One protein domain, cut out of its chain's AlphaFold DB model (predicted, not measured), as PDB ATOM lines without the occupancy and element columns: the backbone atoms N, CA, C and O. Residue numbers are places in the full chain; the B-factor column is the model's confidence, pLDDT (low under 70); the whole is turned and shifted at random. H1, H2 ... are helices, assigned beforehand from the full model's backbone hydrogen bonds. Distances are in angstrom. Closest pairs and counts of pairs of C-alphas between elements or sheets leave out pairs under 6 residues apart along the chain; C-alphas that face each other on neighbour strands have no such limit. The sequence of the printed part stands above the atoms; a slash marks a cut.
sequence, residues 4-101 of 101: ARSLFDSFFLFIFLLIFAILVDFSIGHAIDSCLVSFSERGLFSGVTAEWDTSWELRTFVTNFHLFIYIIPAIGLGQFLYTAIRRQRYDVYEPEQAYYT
ATOM      1  N   ALA A   4     -77.190  40.483 131.313       76.19
ATOM      2  CA  ALA A   4     -76.076  39.666 131.783       76.19
ATOM      3  C   ALA A   4     -74.892  39.662 130.800       76.19
ATOM      4  O   ALA A   4     -73.740  39.729 131.230       76.19
ATOM      5  N   ARG A   5     -75.162  39.640 129.487       82.81
ATOM      6  CA  ARG A   5     -74.116  39.659 128.458       82.81
ATOM      7  C   ARG A   5     -73.385  41.001 128.429       82.81
ATOM      8  O   ARG A   5     -72.165  41.003 128.396       82.81
ATOM      9  N   SER A   6     -74.102  42.121 128.552       82.19
ATOM     10  CA  SER A   6     -73.458  43.444 128.601       82.19
ATOM     11  C   SER A   6     -72.564  43.629 129.829       82.19
ATOM     12  O   SER A   6     -71.512  44.254 129.727       82.19
ATOM     13  N   LEU A   7     -72.948  43.068 130.985       87.06
ATOM     14  CA  LEU A   7     -72.102  43.109 132.178       87.06
ATOM     15  C   LEU A   7     -70.816  42.300 131.968       87.06
ATOM     16  O   LEU A   7     -69.731  42.777 132.292       87.06
ATOM     17  N   PHE A   8     -70.940  41.108 131.387       87.81
ATOM     18  CA  PHE A   8     -69.802  40.260 131.053       87.81
ATOM     19  C   PHE A   8     -68.864  40.958 130.060       87.81
ATOM     20  O   PHE A   8     -67.678  41.088 130.342       87.81
ATOM     21  N   ASP A   9     -69.392  41.522 128.972       87.88
ATOM     22  CA  ASP A   9     -68.602  42.266 127.983       87.88
ATOM     23  C   ASP A   9     -67.835  43.438 128.635       87.88
ATOM     24  O   ASP A   9     -66.643  43.624 128.387       87.88
ATOM     25  N   SER A  10     -68.480  44.186 129.544       89.12
ATOM     26  CA  SER A  10     -67.829  45.281 130.281       89.12
ATOM     27  C   SER A  10     -66.752  44.805 131.267       89.12
ATOM     28  O   SER A  10     -65.744  45.487 131.452       89.12
ATOM     29  N   PHE A  11     -66.916  43.617 131.858       91.12
ATOM     30  CA  PHE A  11     -65.906  42.995 132.714       91.12
ATOM     31  C   PHE A  11     -64.665  42.592 131.909       91.12
ATOM     32  O   PHE A  11     -63.547  42.903 132.312       91.12
ATOM     33  N   PHE A  12     -64.846  41.964 130.743       92.88
ATOM     34  CA  PHE A  12     -63.722  41.619 129.865       92.88
ATOM     35  C   PHE A  12     -62.987  42.852 129.364       92.88
ATOM     36  O   PHE A  12     -61.760  42.849 129.332       92.88
ATOM     37  N   LEU A  13     -63.717  43.915 129.024       91.88
ATOM     38  CA  LEU A  13     -63.113  45.187 128.649       91.88
ATOM     39  C   LEU A  13     -62.260  45.758 129.791       91.88
ATOM     40  O   LEU A  13     -61.130  46.172 129.552       91.88
ATOM     41  N   PHE A  14     -62.754  45.725 131.031       92.88
ATOM     42  CA  PHE A  14     -61.972  46.137 132.197       92.88
ATOM     43  C   PHE A  14     -60.691  45.304 132.364       92.88
ATOM     44  O   PHE A  14     -59.605  45.874 132.459       92.88
ATOM     45  N   ILE A  15     -60.796  43.971 132.346       94.50
ATOM     46  CA  ILE A  15     -59.637  43.076 132.483       94.50
ATOM     47  C   ILE A  15     -58.632  43.289 131.347       94.50
ATOM     48  O   ILE A  15     -57.429  43.350 131.592       94.50
ATOM     49  N   PHE A  16     -59.109  43.454 130.113       94.31
ATOM     50  CA  PHE A  16     -58.260  43.737 128.963       94.31
ATOM     51  C   PHE A  16     -57.494  45.052 129.137       94.31
ATOM     52  O   PHE A  16     -56.278  45.073 128.965       94.31
ATOM     53  N   LEU A  17     -58.179  46.132 129.524       93.38
ATOM     54  CA  LEU A  17     -57.551  47.435 129.755       93.38
ATOM     55  C   LEU A  17     -56.549  47.396 130.915       93.38
ATOM     56  O   LEU A  17     -55.512  48.050 130.838       93.38
ATOM     57  N   LEU A  18     -56.819  46.603 131.955       92.88
ATOM     58  CA  LEU A  18     -55.890  46.382 133.062       92.88
ATOM     59  C   LEU A  18     -54.611  45.676 132.596       92.88
ATOM     60  O   LEU A  18     -53.514  46.158 132.862       92.88
ATOM     61  N   ILE A  19     -54.744  44.561 131.871       93.94
ATOM     62  CA  ILE A  19     -53.596  43.815 131.340       93.94
ATOM     63  C   ILE A  19     -52.808  44.685 130.357       93.94
ATOM     64  O   ILE A  19     -51.583  44.734 130.427       93.94
ATOM     65  N   PHE A  20     -53.498  45.404 129.472       92.50
ATOM     66  CA  PHE A  20     -52.872  46.314 128.519       92.50
ATOM     67  C   PHE A  20     -52.060  47.406 129.224       92.50
ATOM     68  O   PHE A  20     -50.910  47.633 128.862       92.50
ATOM     69  N   ALA A  21     -52.619  48.035 130.262       90.62
ATOM     70  CA  ALA A  21     -51.919  49.051 131.041       90.62
ATOM     71  C   ALA A  21     -50.644  48.497 131.695       90.62
ATOM     72  O   ALA A  21     -49.596  49.126 131.591       90.62
ATOM     73  N   ILE A  22     -50.708  47.295 132.280       90.62
ATOM     74  CA  ILE A  22     -49.537  46.615 132.855       90.62
ATOM     75  C   ILE A  22     -48.476  46.361 131.775       90.62
ATOM     76  O   ILE A  22     -47.307  46.678 131.970       90.62
ATOM     77  N   LEU A  23     -48.862  45.823 130.614       92.69
ATOM     78  CA  LEU A  23     -47.916  45.534 129.530       92.69
ATOM     79  C   LEU A  23     -47.225  46.796 129.002       92.69
ATOM     80  O   LEU A  23     -46.022  46.768 128.736       92.69
ATOM     81  N   VAL A  24     -47.966  47.896 128.853       89.50
ATOM     82  CA  VAL A  24     -47.414  49.186 128.420       89.50
ATOM     83  C   VAL A  24     -46.448  49.745 129.465       89.50
ATOM     84  O   VAL A  24     -45.368  50.202 129.091       89.50
ATOM     85  N   ASP A  25     -46.794  49.650 130.749       87.81
ATOM     86  CA  ASP A  25     -45.949  50.102 131.859       87.81
ATOM     87  C   ASP A  25     -44.594  49.380 131.864       87.81
ATOM     88  O   ASP A  25     -43.539  50.012 131.789       87.81
ATOM     89  N   PHE A  26     -44.616  48.044 131.793       88.00
ATOM     90  CA  PHE A  26     -43.398  47.236 131.698       88.00
ATOM     91  C   PHE A  26     -42.585  47.526 130.430       88.00
ATOM     92  O   PHE A  26     -41.359  47.629 130.494       88.00
ATOM     93  N   SER A  27     -43.245  47.665 129.276       87.81
ATOM     94  CA  SER A  27     -42.558  47.891 127.996       87.81
ATOM     95  C   SER A  27     -41.807  49.220 127.982       87.81
ATOM     96  O   SER A  27     -40.672  49.291 127.511       87.81
ATOM     97  N   ILE A  28     -42.423  50.277 128.509       84.31
ATOM     98  CA  ILE A  28     -41.811  51.607 128.545       84.31
ATOM     99  C   ILE A  28     -40.749  51.680 129.640       84.31
ATOM    100  O   ILE A  28     -39.678  52.226 129.383       84.31
ATOM    101  N   GLY A  29     -40.980  51.063 130.803       82.38
ATOM    102  CA  GLY A  29     -39.952  50.919 131.834       82.38
ATOM    103  C   GLY A  29     -38.684  50.257 131.287       82.38
ATOM    104  O   GLY A  29     -37.588  50.788 131.449       82.38
ATOM    105  N   HIS A  30     -38.834  49.162 130.537       86.00
ATOM    106  CA  HIS A  30     -37.708  48.490 129.888       86.00
ATOM    107  C   HIS A  30     -37.020  49.350 128.816       86.00
ATOM    108  O   HIS A  30     -35.793  49.339 128.704       86.00
ATOM    109  N   ALA A  31     -37.784  50.111 128.025       84.31
ATOM    110  CA  ALA A  31     -37.224  51.003 127.013       84.31
ATOM    111  C   ALA A  31     -36.394  52.139 127.636       84.31
ATOM    112  O   ALA A  31     -35.323  52.465 127.123       84.31
ATOM    113  N   ILE A  32     -36.865  52.714 128.747       83.50
ATOM    114  CA  ILE A  32     -36.137  53.740 129.502       83.50
ATOM    115  C   ILE A  32     -34.840  53.151 130.058       83.50
ATOM    116  O   ILE A  32     -33.776  53.719 129.822       83.50
ATOM    117  N   ASP A  33     -34.909  51.994 130.715       83.88
ATOM    118  CA  ASP A  33     -33.737  51.316 131.277       83.88
ATOM    119  C   ASP A  33     -32.688  50.997 130.197       83.88
ATOM    120  O   ASP A  33     -31.521  51.365 130.313       83.88
ATOM    121  N   SER A  34     -33.121  50.448 129.059       83.69
ATOM    122  CA  SER A  34     -32.243  50.166 127.911       83.69
ATOM    123  C   SER A  34     -31.566  51.427 127.357       83.69
ATOM    124  O   SER A  34     -30.407  51.395 126.931       83.69
ATOM    125  N   CYS A  35     -32.288  52.550 127.353       81.62
ATOM    126  CA  CYS A  35     -31.771  53.840 126.915       81.62
ATOM    127  C   CYS A  35     -30.716  54.376 127.894       81.62
ATOM    128  O   CYS A  35     -29.644  54.804 127.461       81.62
ATOM    129  N   LEU A  36     -30.972  54.271 129.201       81.06
ATOM    130  CA  LEU A  36     -30.024  54.646 130.250       81.06
ATOM    131  C   LEU A  36     -28.756  53.784 130.191       81.06
ATOM    132  O   LEU A  36     -27.651  54.324 130.182       81.06
ATOM    133  N   VAL A  37     -28.881  52.464 130.050       83.38
ATOM    134  CA  VAL A  37     -27.722  51.573 129.875       83.38
ATOM    135  C   VAL A  37     -26.905  51.985 128.645       83.38
ATOM    136  O   VAL A  37     -25.699  52.197 128.752       83.38
ATOM    137  N   SER A  38     -27.561  52.220 127.505       81.69
ATOM    138  CA  SER A  38     -26.888  52.652 126.269       81.69
ATOM    139  C   SER A  38     -26.165  53.997 126.407       81.69
ATOM    140  O   SER A  38     -25.105  54.204 125.811       81.69
ATOM    141  N   PHE A  39     -26.724  54.943 127.163       81.44
ATOM    142  CA  PHE A  39     -26.073  56.226 127.436       81.44
ATOM    143  C   PHE A  39     -24.879  56.079 128.381       81.44
ATOM    144  O   PHE A  39     -23.848  56.723 128.160       81.44
ATOM    145  N   SER A  40     -24.977  55.187 129.367       78.75
ATOM    146  CA  SER A  40     -23.877  54.840 130.268       78.75
ATOM    147  C   SER A  40     -22.694  54.238 129.512       78.75
ATOM    148  O   SER A  40     -21.575  54.741 129.612       78.75
ATOM    149  N   GLU A  41     -22.943  53.238 128.663       83.00
ATOM    150  CA  GLU A  41     -21.910  52.571 127.857       83.00
ATOM    151  C   GLU A  41     -21.184  53.528 126.901       83.00
ATOM    152  O   GLU A  41     -19.999  53.360 126.619       83.00
ATOM    153  N   ARG A  42     -21.874  54.570 126.423       83.69
ATOM    154  CA  ARG A  42     -21.298  55.613 125.556       83.69
ATOM    155  C   ARG A  42     -20.519  56.686 126.319       83.69
ATOM    156  O   ARG A  42     -20.046  57.636 125.700       83.69
ATOM    157  N   GLY A  43     -20.408  56.571 127.641       77.06
ATOM    158  CA  GLY A  43     -19.728  57.548 128.486       77.06
ATOM    159  C   GLY A  43     -20.466  58.884 128.608       77.06
ATOM    160  O   GLY A  43     -19.892  59.837 129.125       77.06
ATOM    161  N   LEU A  44     -21.734  58.973 128.179       75.75
ATOM    162  CA  LEU A  44     -22.526  60.210 128.272       75.75
ATOM    163  C   LEU A  44     -22.837  60.594 129.725       75.75
ATOM    164  O   LEU A  44     -23.131  61.752 130.003       75.75
ATOM    165  N   PHE A  45     -22.728  59.636 130.646       70.38
ATOM    166  CA  PHE A  45     -22.878  59.857 132.080       70.38
ATOM    167  C   PHE A  45     -21.549  60.049 132.827       70.38
ATOM    168  O   PHE A  45     -21.545  60.071 134.058       70.38
ATOM    169  N   SER A  46     -20.410  60.219 132.135       61.03
ATOM    170  CA  SER A  46     -19.144  60.520 132.814       61.03
ATOM    171  C   SER A  46     -19.233  61.892 133.501       61.03
ATOM    172  O   SER A  46     -19.178  62.927 132.839       61.03
ATOM    173  N   GLY A  47     -19.406  61.900 134.823       63.50
ATOM    174  CA  GLY A  47     -19.602  63.117 135.620       63.50
ATOM    175  C   GLY A  47     -21.036  63.350 136.110       63.50
ATOM    176  O   GLY A  47     -21.281  64.347 136.785       63.50
ATOM    177  N   VAL A  48     -21.971  62.442 135.821       65.50
ATOM    178  CA  VAL A  48     -23.322  62.485 136.388       65.50
ATOM    179  C   VAL A  48     -23.289  61.937 137.813       65.50
ATOM    180  O   VAL A  48     -22.887  60.799 138.054       65.50
ATOM    181  N   THR A  49     -23.654  62.782 138.775       65.69
ATOM    182  CA  THR A  49     -23.726  62.426 140.195       65.69
ATOM    183  C   THR A  49     -25.021  61.665 140.486       65.69
ATOM    184  O   THR A  49     -26.000  61.776 139.748       65.69
ATOM    185  N   ALA A  50     -25.060  60.924 141.598       62.50
ATOM    186  CA  ALA A  50     -26.256  60.196 142.042       62.50
ATOM    187  C   ALA A  50     -27.508  61.092 142.208       62.50
ATOM    188  O   ALA A  50     -28.630  60.598 142.224       62.50
ATOM    189  N   GLU A  51     -27.330  62.413 142.298       63.41
ATOM    190  CA  GLU A  51     -28.417  63.390 142.413       63.41
ATOM    191  C   GLU A  51     -29.227  63.554 141.118       63.41
ATOM    192  O   GLU A  51     -30.388  63.966 141.168       63.41
ATOM    193  N   TRP A  52     -28.668  63.200 139.958       65.88
ATOM    194  CA  TRP A  52     -29.371  63.289 138.676       65.88
ATOM    195  C   TRP A  52     -30.556  62.318 138.587       65.88
ATOM    196  O   TRP A  52     -31.602  62.668 138.043       65.88
ATOM    197  N   ASP A  53     -30.442  61.156 139.233       59.88
ATOM    198  CA  ASP A  53     -31.532  60.179 139.389       59.88
ATOM    199  C   ASP A  53     -32.672  60.717 140.279       59.88
ATOM    200  O   ASP A  53     -33.822  60.283 140.208       59.88
ATOM    201  N   THR A  54     -32.375  61.724 141.104       62.44
ATOM    202  CA  THR A  54     -33.362  62.454 141.911       62.44
ATOM    203  C   THR A  54     -33.808  63.775 141.293       62.44
ATOM    204  O   THR A  54     -34.588  64.490 141.928       62.44
ATOM    205  N   SER A  55     -33.356  64.087 140.074       73.44
ATOM    206  CA  SER A  55     -33.732  65.317 139.381       73.44
ATOM    207  C   SER A  55     -35.253  65.453 139.297       73.44
ATOM    208  O   SER A  55     -36.005  64.484 139.116       73.44
ATOM    209  N   TRP A  56     -35.720  66.685 139.484       74.00
ATOM    210  CA  TRP A  56     -37.144  67.005 139.467       74.00
ATOM    211  C   TRP A  56     -37.772  66.646 138.117       74.00
ATOM    212  O   TRP A  56     -38.911  66.182 138.059       74.00
ATOM    213  N   GLU A  57     -37.016  66.797 137.035       77.38
ATOM    214  CA  GLU A  57     -37.413  66.525 135.661       77.38
ATOM    215  C   GLU A  57     -37.699  65.037 135.438       77.38
ATOM    216  O   GLU A  57     -38.787  64.690 134.971       77.38
ATOM    217  N   LEU A  58     -36.771  64.153 135.826       73.69
ATOM    218  CA  LEU A  58     -36.933  62.704 135.679       73.69
ATOM    219  C   LEU A  58     -38.107  62.205 136.528       73.69
ATOM    220  O   LEU A  58     -38.977  61.481 136.041       73.69
ATOM    221  N   ARG A  59     -38.195  62.664 137.781       77.00
ATOM    222  CA  ARG A  59     -39.280  62.286 138.695       77.00
ATOM    223  C   ARG A  59     -40.642  62.762 138.190       77.00
ATOM    224  O   ARG A  59     -41.616  62.014 138.278       77.00
ATOM    225  N   THR A  60     -40.721  63.973 137.642       81.25
ATOM    226  CA  THR A  60     -41.957  64.530 137.073       81.25
ATOM    227  C   THR A  60     -42.376  63.774 135.817       81.25
ATOM    228  O   THR A  60     -43.553  63.446 135.668       81.25
ATOM    229  N   PHE A  61     -41.430  63.444 134.936       81.62
ATOM    230  CA  PHE A  61     -41.690  62.641 133.743       81.62
ATOM    231  C   PHE A  61     -42.248  61.259 134.106       81.62
ATOM    232  O   PHE A  61     -43.333  60.902 133.647       81.62
ATOM    233  N   VAL A  62     -41.566  60.528 134.993       78.81
ATOM    234  CA  VAL A  62     -41.992  59.194 135.445       78.81
ATOM    235  C   VAL A  62     -43.356  59.261 136.134       78.81
ATOM    236  O   VAL A  62     -44.228  58.442 135.850       78.81
ATOM    237  N   THR A  63     -43.583  60.258 136.991       82.06
ATOM    238  CA  THR A  63     -44.854  60.414 137.717       82.06
ATOM    239  C   THR A  63     -46.017  60.710 136.772       82.06
ATOM    240  O   THR A  63     -47.055  60.057 136.858       82.06
ATOM    241  N   ASN A  64     -45.851  61.654 135.839       82.62
ATOM    242  CA  ASN A  64     -46.879  61.966 134.844       82.62
ATOM    243  C   ASN A  64     -47.171  60.759 133.952       82.62
ATOM    244  O   ASN A  64     -48.326  60.473 133.657       82.62
ATOM    245  N   PHE A  65     -46.132  60.026 133.562       82.12
ATOM    246  CA  PHE A  65     -46.266  58.817 132.768       82.12
ATOM    247  C   PHE A  65     -47.114  57.743 133.470       82.12
ATOM    248  O   PHE A  65     -48.095  57.269 132.894       82.12
ATOM    249  N   HIS A  66     -46.821  57.438 134.740       81.75
ATOM    250  CA  HIS A  66     -47.635  56.514 135.539       81.75
ATOM    251  C   HIS A  66     -49.084  57.002 135.660       81.75
ATOM    252  O   HIS A  66     -50.027  56.216 135.549       81.75
ATOM    253  N   LEU A  67     -49.279  58.312 135.826       83.69
ATOM    254  CA  LEU A  67     -50.605  58.917 135.925       83.69
ATOM    255  C   LEU A  67     -51.416  58.727 134.633       83.69
ATOM    256  O   LEU A  67     -52.594  58.382 134.706       83.69
ATOM    257  N   PHE A  68     -50.794  58.858 133.457       84.94
ATOM    258  CA  PHE A  68     -51.446  58.572 132.175       84.94
ATOM    259  C   PHE A  68     -51.810  57.094 132.011       84.94
ATOM    260  O   PHE A  68     -52.900  56.786 131.527       84.94
ATOM    261  N   ILE A  69     -50.943  56.177 132.445       88.25
ATOM    262  CA  ILE A  69     -51.222  54.739 132.371       88.25
ATOM    263  C   ILE A  69     -52.376  54.351 133.288       88.25
ATOM    264  O   ILE A  69     -53.256  53.606 132.863       88.25
ATOM    265  N   TYR A  70     -52.433  54.879 134.512       85.25
ATOM    266  CA  TYR A  70     -53.489  54.541 135.470       85.25
ATOM    267  C   TYR A  70     -54.882  55.038 135.068       85.25
ATOM    268  O   TYR A  70     -55.883  54.488 135.535       85.25
ATOM    269  N   ILE A  71     -54.983  56.004 134.151       90.50
ATOM    270  CA  ILE A  71     -56.271  56.424 133.583       90.50
ATOM    271  C   ILE A  71     -56.918  55.291 132.772       90.50
ATOM    272  O   ILE A  71     -58.137  55.125 132.812       90.50
ATOM    273  N   ILE A  72     -56.130  54.470 132.074       89.31
ATOM    274  CA  ILE A  72     -56.628  53.388 131.212       89.31
ATOM    275  C   ILE A  72     -57.472  52.356 131.993       89.31
ATOM    276  O   ILE A  72     -58.639  52.153 131.635       89.31
ATOM    277  N   PRO A  73     -56.973  51.726 133.079       91.25
ATOM    278  CA  PRO A  73     -57.779  50.807 133.877       91.25
ATOM    279  C   PRO A  73     -58.907  51.525 134.628       91.25
ATOM    280  O   PRO A  73     -59.967  50.930 134.822       91.25
ATOM    281  N   ALA A  74     -58.737  52.800 134.998       91.50
ATOM    282  CA  ALA A  74     -59.798  53.586 135.630       91.50
ATOM    283  C   ALA A  74     -61.008  53.786 134.699       91.50
ATOM    284  O   ALA A  74     -62.149  53.656 135.143       91.50
ATOM    285  N   ILE A  75     -60.782  54.023 133.400       92.25
ATOM    286  CA  ILE A  75     -61.852  54.081 132.390       92.25
ATOM    287  C   ILE A  75     -62.578  52.734 132.301       92.25
ATOM    288  O   ILE A  75     -63.811  52.701 132.314       92.25
ATOM    289  N   GLY A  76     -61.834  51.623 132.254       89.62
ATOM    290  CA  GLY A  76     -62.409  50.275 132.224       89.62
ATOM    291  C   GLY A  76     -63.271  49.972 133.451       89.62
ATOM    292  O   GLY A  76     -64.405  49.509 133.319       89.62
ATOM    293  N   LEU A  77     -62.772  50.308 134.643       92.31
ATOM    294  CA  LEU A  77     -63.508  50.163 135.896       92.31
ATOM    295  C   LEU A  77     -64.776  51.026 135.905       92.31
ATOM    296  O   LEU A  77     -65.843  50.547 136.284       92.31
ATOM    297  N   GLY A  78     -64.686  52.276 135.444       92.56
ATOM    298  CA  GLY A  78     -65.831  53.177 135.336       92.56
ATOM    299  C   GLY A  78     -66.932  52.626 134.426       92.56
ATOM    300  O   GLY A  78     -68.105  52.642 134.800       92.56
ATOM    301  N   GLN A  79     -66.566  52.075 133.265       91.56
ATOM    302  CA  GLN A  79     -67.508  51.429 132.341       91.56
ATOM    303  C   GLN A  79     -68.175  50.194 132.960       91.56
ATOM    304  O   GLN A  79     -69.391  50.013 132.829       91.56
ATOM    305  N   PHE A  80     -67.405  49.367 133.669       91.00
ATOM    306  CA  PHE A  80     -67.932  48.200 134.372       91.00
ATOM    307  C   PHE A  80     -68.924  48.599 135.474       91.00
ATOM    308  O   PHE A  80     -70.053  48.107 135.494       91.00
ATOM    309  N   LEU A  81     -68.555  49.551 136.338       92.38
ATOM    310  CA  LEU A  81     -69.420  50.048 137.413       92.38
ATOM    311  C   LEU A  81     -70.696  50.696 136.869       92.38
ATOM    312  O   LEU A  81     -71.786  50.412 137.361       92.38
ATOM    313  N   TYR A  82     -70.585  51.514 135.821       91.56
ATOM    314  CA  TYR A  82     -71.744  52.119 135.166       91.56
ATOM    315  C   TYR A  82     -72.708  51.058 134.618       91.56
ATOM    316  O   TYR A  82     -73.923  51.150 134.812       91.56
ATOM    317  N   THR A  83     -72.171  50.014 133.983       89.50
ATOM    318  CA  THR A  83     -72.966  48.901 133.449       89.50
ATOM    319  C   THR A  83     -73.624  48.091 134.569       89.50
ATOM    320  O   THR A  83     -74.804  47.754 134.468       89.50
ATOM    321  N   ALA A  84     -72.906  47.842 135.668       88.00
ATOM    322  CA  ALA A  84     -73.428  47.157 136.848       88.00
ATOM    323  C   ALA A  84     -74.572  47.937 137.516       88.00
ATOM    324  O   ALA A  84     -75.630  47.365 137.777       88.00
ATOM    325  N   ILE A  85     -74.402  49.248 137.719       89.38
ATOM    326  CA  ILE A  85     -75.431  50.127 138.294       89.38
ATOM    327  C   ILE A  85     -76.670  50.168 137.396       89.38
ATOM    328  O   ILE A  85     -77.798  50.061 137.879       89.38
ATOM    329  N   ARG A  86     -76.489  50.290 136.073       85.06
ATOM    330  CA  ARG A  86     -77.619  50.249 135.134       85.06
ATOM    331  C   ARG A  86     -78.367  48.931 135.221       85.06
ATOM    332  O   ARG A  86     -79.591  48.957 135.253       85.06
ATOM    333  N   ARG A  87     -77.658  47.803 135.283       81.31
ATOM    334  CA  ARG A  87     -78.288  46.491 135.428       81.31
ATOM    335  C   ARG A  87     -79.113  46.404 136.710       81.31
ATOM    336  O   ARG A  87     -80.292  46.099 136.613       81.31
ATOM    337  N   GLN A  88     -78.545  46.776 137.857       82.50
ATOM    338  CA  GLN A  88     -79.283  46.799 139.127       82.50
ATOM    339  C   GLN A  88     -80.574  47.614 139.030       82.50
ATOM    340  O   GLN A  88     -81.596  47.217 139.575       82.50
ATOM    341  N   ARG A  89     -80.549  48.741 138.307       78.38
ATOM    342  CA  ARG A  89     -81.742  49.558 138.082       78.38
ATOM    343  C   ARG A  89     -82.785  48.865 137.201       78.38
ATOM    344  O   ARG A  89     -83.966  49.021 137.473       78.38
ATOM    345  N   TYR A  90     -82.384  48.149 136.152       73.31
ATOM    346  CA  TYR A  90     -83.326  47.457 135.261       73.31
ATOM    347  C   TYR A  90     -83.888  46.166 135.866       73.31
ATOM    348  O   TYR A  90     -85.061  45.880 135.643       73.31
ATOM    349  N   ASP A  91     -83.115  45.461 136.695       69.12
ATOM    350  CA  ASP A  91     -83.570  44.270 137.428       69.12
ATOM    351  C   ASP A  91     -84.756  44.602 138.372       69.12
ATOM    352  O   ASP A  91     -85.580  43.743 138.669       69.12
ATOM    353  N   VAL A  92     -84.910  45.867 138.799       67.12
ATOM    354  CA  VAL A  92     -86.065  46.340 139.594       67.12
ATOM    355  C   VAL A  92     -87.367  46.394 138.778       67.12
ATOM    356  O   VAL A  92     -88.441  46.243 139.354       67.12
ATOM    357  N   TYR A  93     -87.294  46.584 137.456       63.00
ATOM    358  CA  TYR A  93     -88.467  46.703 136.575       63.00
ATOM    359  C   TYR A  93     -88.845  45.387 135.873       63.00
ATOM    360  O   TYR A  93     -89.957  45.273 135.355       63.00
ATOM    361  N   GLU A  94     -87.961  44.382 135.868       59.62
ATOM    362  CA  GLU A  94     -88.263  43.033 135.356       59.62
ATOM    363  C   GLU A  94     -89.506  42.373 136.000       59.62
ATOM    364  O   GLU A  94     -90.314  41.815 135.251       59.62
ATOM    365  N   PRO A  95     -89.740  42.449 137.330       59.16
ATOM    366  CA  PRO A  95     -90.935  41.857 137.933       59.16
ATOM    367  C   PRO A  95     -92.239  42.553 137.517       59.16
ATOM    368  O   PRO A  95     -93.279  41.904 137.444       59.16
ATOM    369  N   GLU A  96     -92.197  43.858 137.235       55.19
ATOM    370  CA  GLU A  96     -93.366  44.625 136.787       55.19
ATOM    371  C   GLU A  96     -93.717  44.305 135.331       55.19
ATOM    372  O   GLU A  96     -94.884  44.100 135.013       55.19
ATOM    373  N   GLN A  97     -92.720  44.190 134.446       55.41
ATOM    374  CA  GLN A  97     -92.955  43.834 133.043       55.41
ATOM    375  C   GLN A  97     -93.543  42.429 132.886       55.41
ATOM    376  O   GLN A  97     -94.448  42.257 132.074       55.41
ATOM    377  N   ALA A  98     -93.110  41.463 133.702       57.25
ATOM    378  CA  ALA A  98     -93.665  40.108 133.716       57.25
ATOM    379  C   ALA A  98     -95.142  40.042 134.154       57.25
ATOM    380  O   ALA A  98     -95.800  39.036 133.917       57.25
ATOM    381  N   TYR A  99     -95.671  41.088 134.798       49.03
ATOM    382  CA  TYR A  99     -97.084  41.181 135.181       49.03
ATOM    383  C   TYR A  99     -97.986  41.712 134.053       49.03
ATOM    384  O   TYR A  99     -99.200  41.513 134.101       49.03
ATOM    385  N   TYR A 100     -97.414  42.396 133.056       53.56
ATOM    386  CA  TYR A 100     -98.141  43.007 131.932       53.56
ATOM    387  C   TYR A 100     -97.949  42.269 130.593       53.56
ATOM    388  O   TYR A 100     -98.488  42.711 129.575       53.56
ATOM    389  N   THR A 101     -97.203  41.161 130.587       50.00
ATOM    390  CA  THR A 101     -97.009  40.241 129.451       50.00
ATOM    391  C   THR A 101     -97.506  38.854 129.800       50.00
ATOM    392  O   THR A 101     -98.208  38.257 128.957       50.00
TER     393      THR A 101
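Overview. This is residues 4 to 101 of the 101 residues of an uncharacterized protein of Tenericutes bacterium (UniProt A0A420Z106). A long helical hairpin: H1 and H2 run side by side in opposite ways, joined at one end by a loop, while the short H3 continues beyond the other end as a free tail. The printed part has 98 residues with three named helices, H1, H2 and H3, and no named strand; its class is all helix. It is extended, with a radius of gyration of the C-alphas of 23.2 A, a rod spanning 81 by 21 by 11 A.

Along the chain. H1, residues 4 to 41, is the longest helix, 55.8 A from C-alpha 4 at (-76.076, 39.666, 131.783) to C-alpha 41. H2, residues 56 to 91, measures 51.7 A and has a kink of 25 degrees near residue 73. H3, residues 94 to 100, measures 10.5 A and ends at C-alpha 100 at (-98.141, 43.007, 131.932).

Arrangement. H1 and H2 touch as a helical hairpin, opposite ways at a shallow tilt of 7 degrees; their closest C-alphas, of Phe 14 and Gly 76, are 4.2 A apart. H1 and H3 are apart; H2 and H3 meet only through their link. Every O i to N i+4 pair is within hydrogen-bond range in H1, 30 of 32 in H2 and 1 of 3 in H3, where 3 of 4 O i to N i+3 pairs are.

Size, cuts and confidence. The C-alphas farthest apart, of Gly 47 and Tyr 100, are 81.2 A apart. The printed part has no cut. The link from H1 to H2 is long, with 14 residues. Residues 46 to 54 and 91 to 101 have pLDDT under 70.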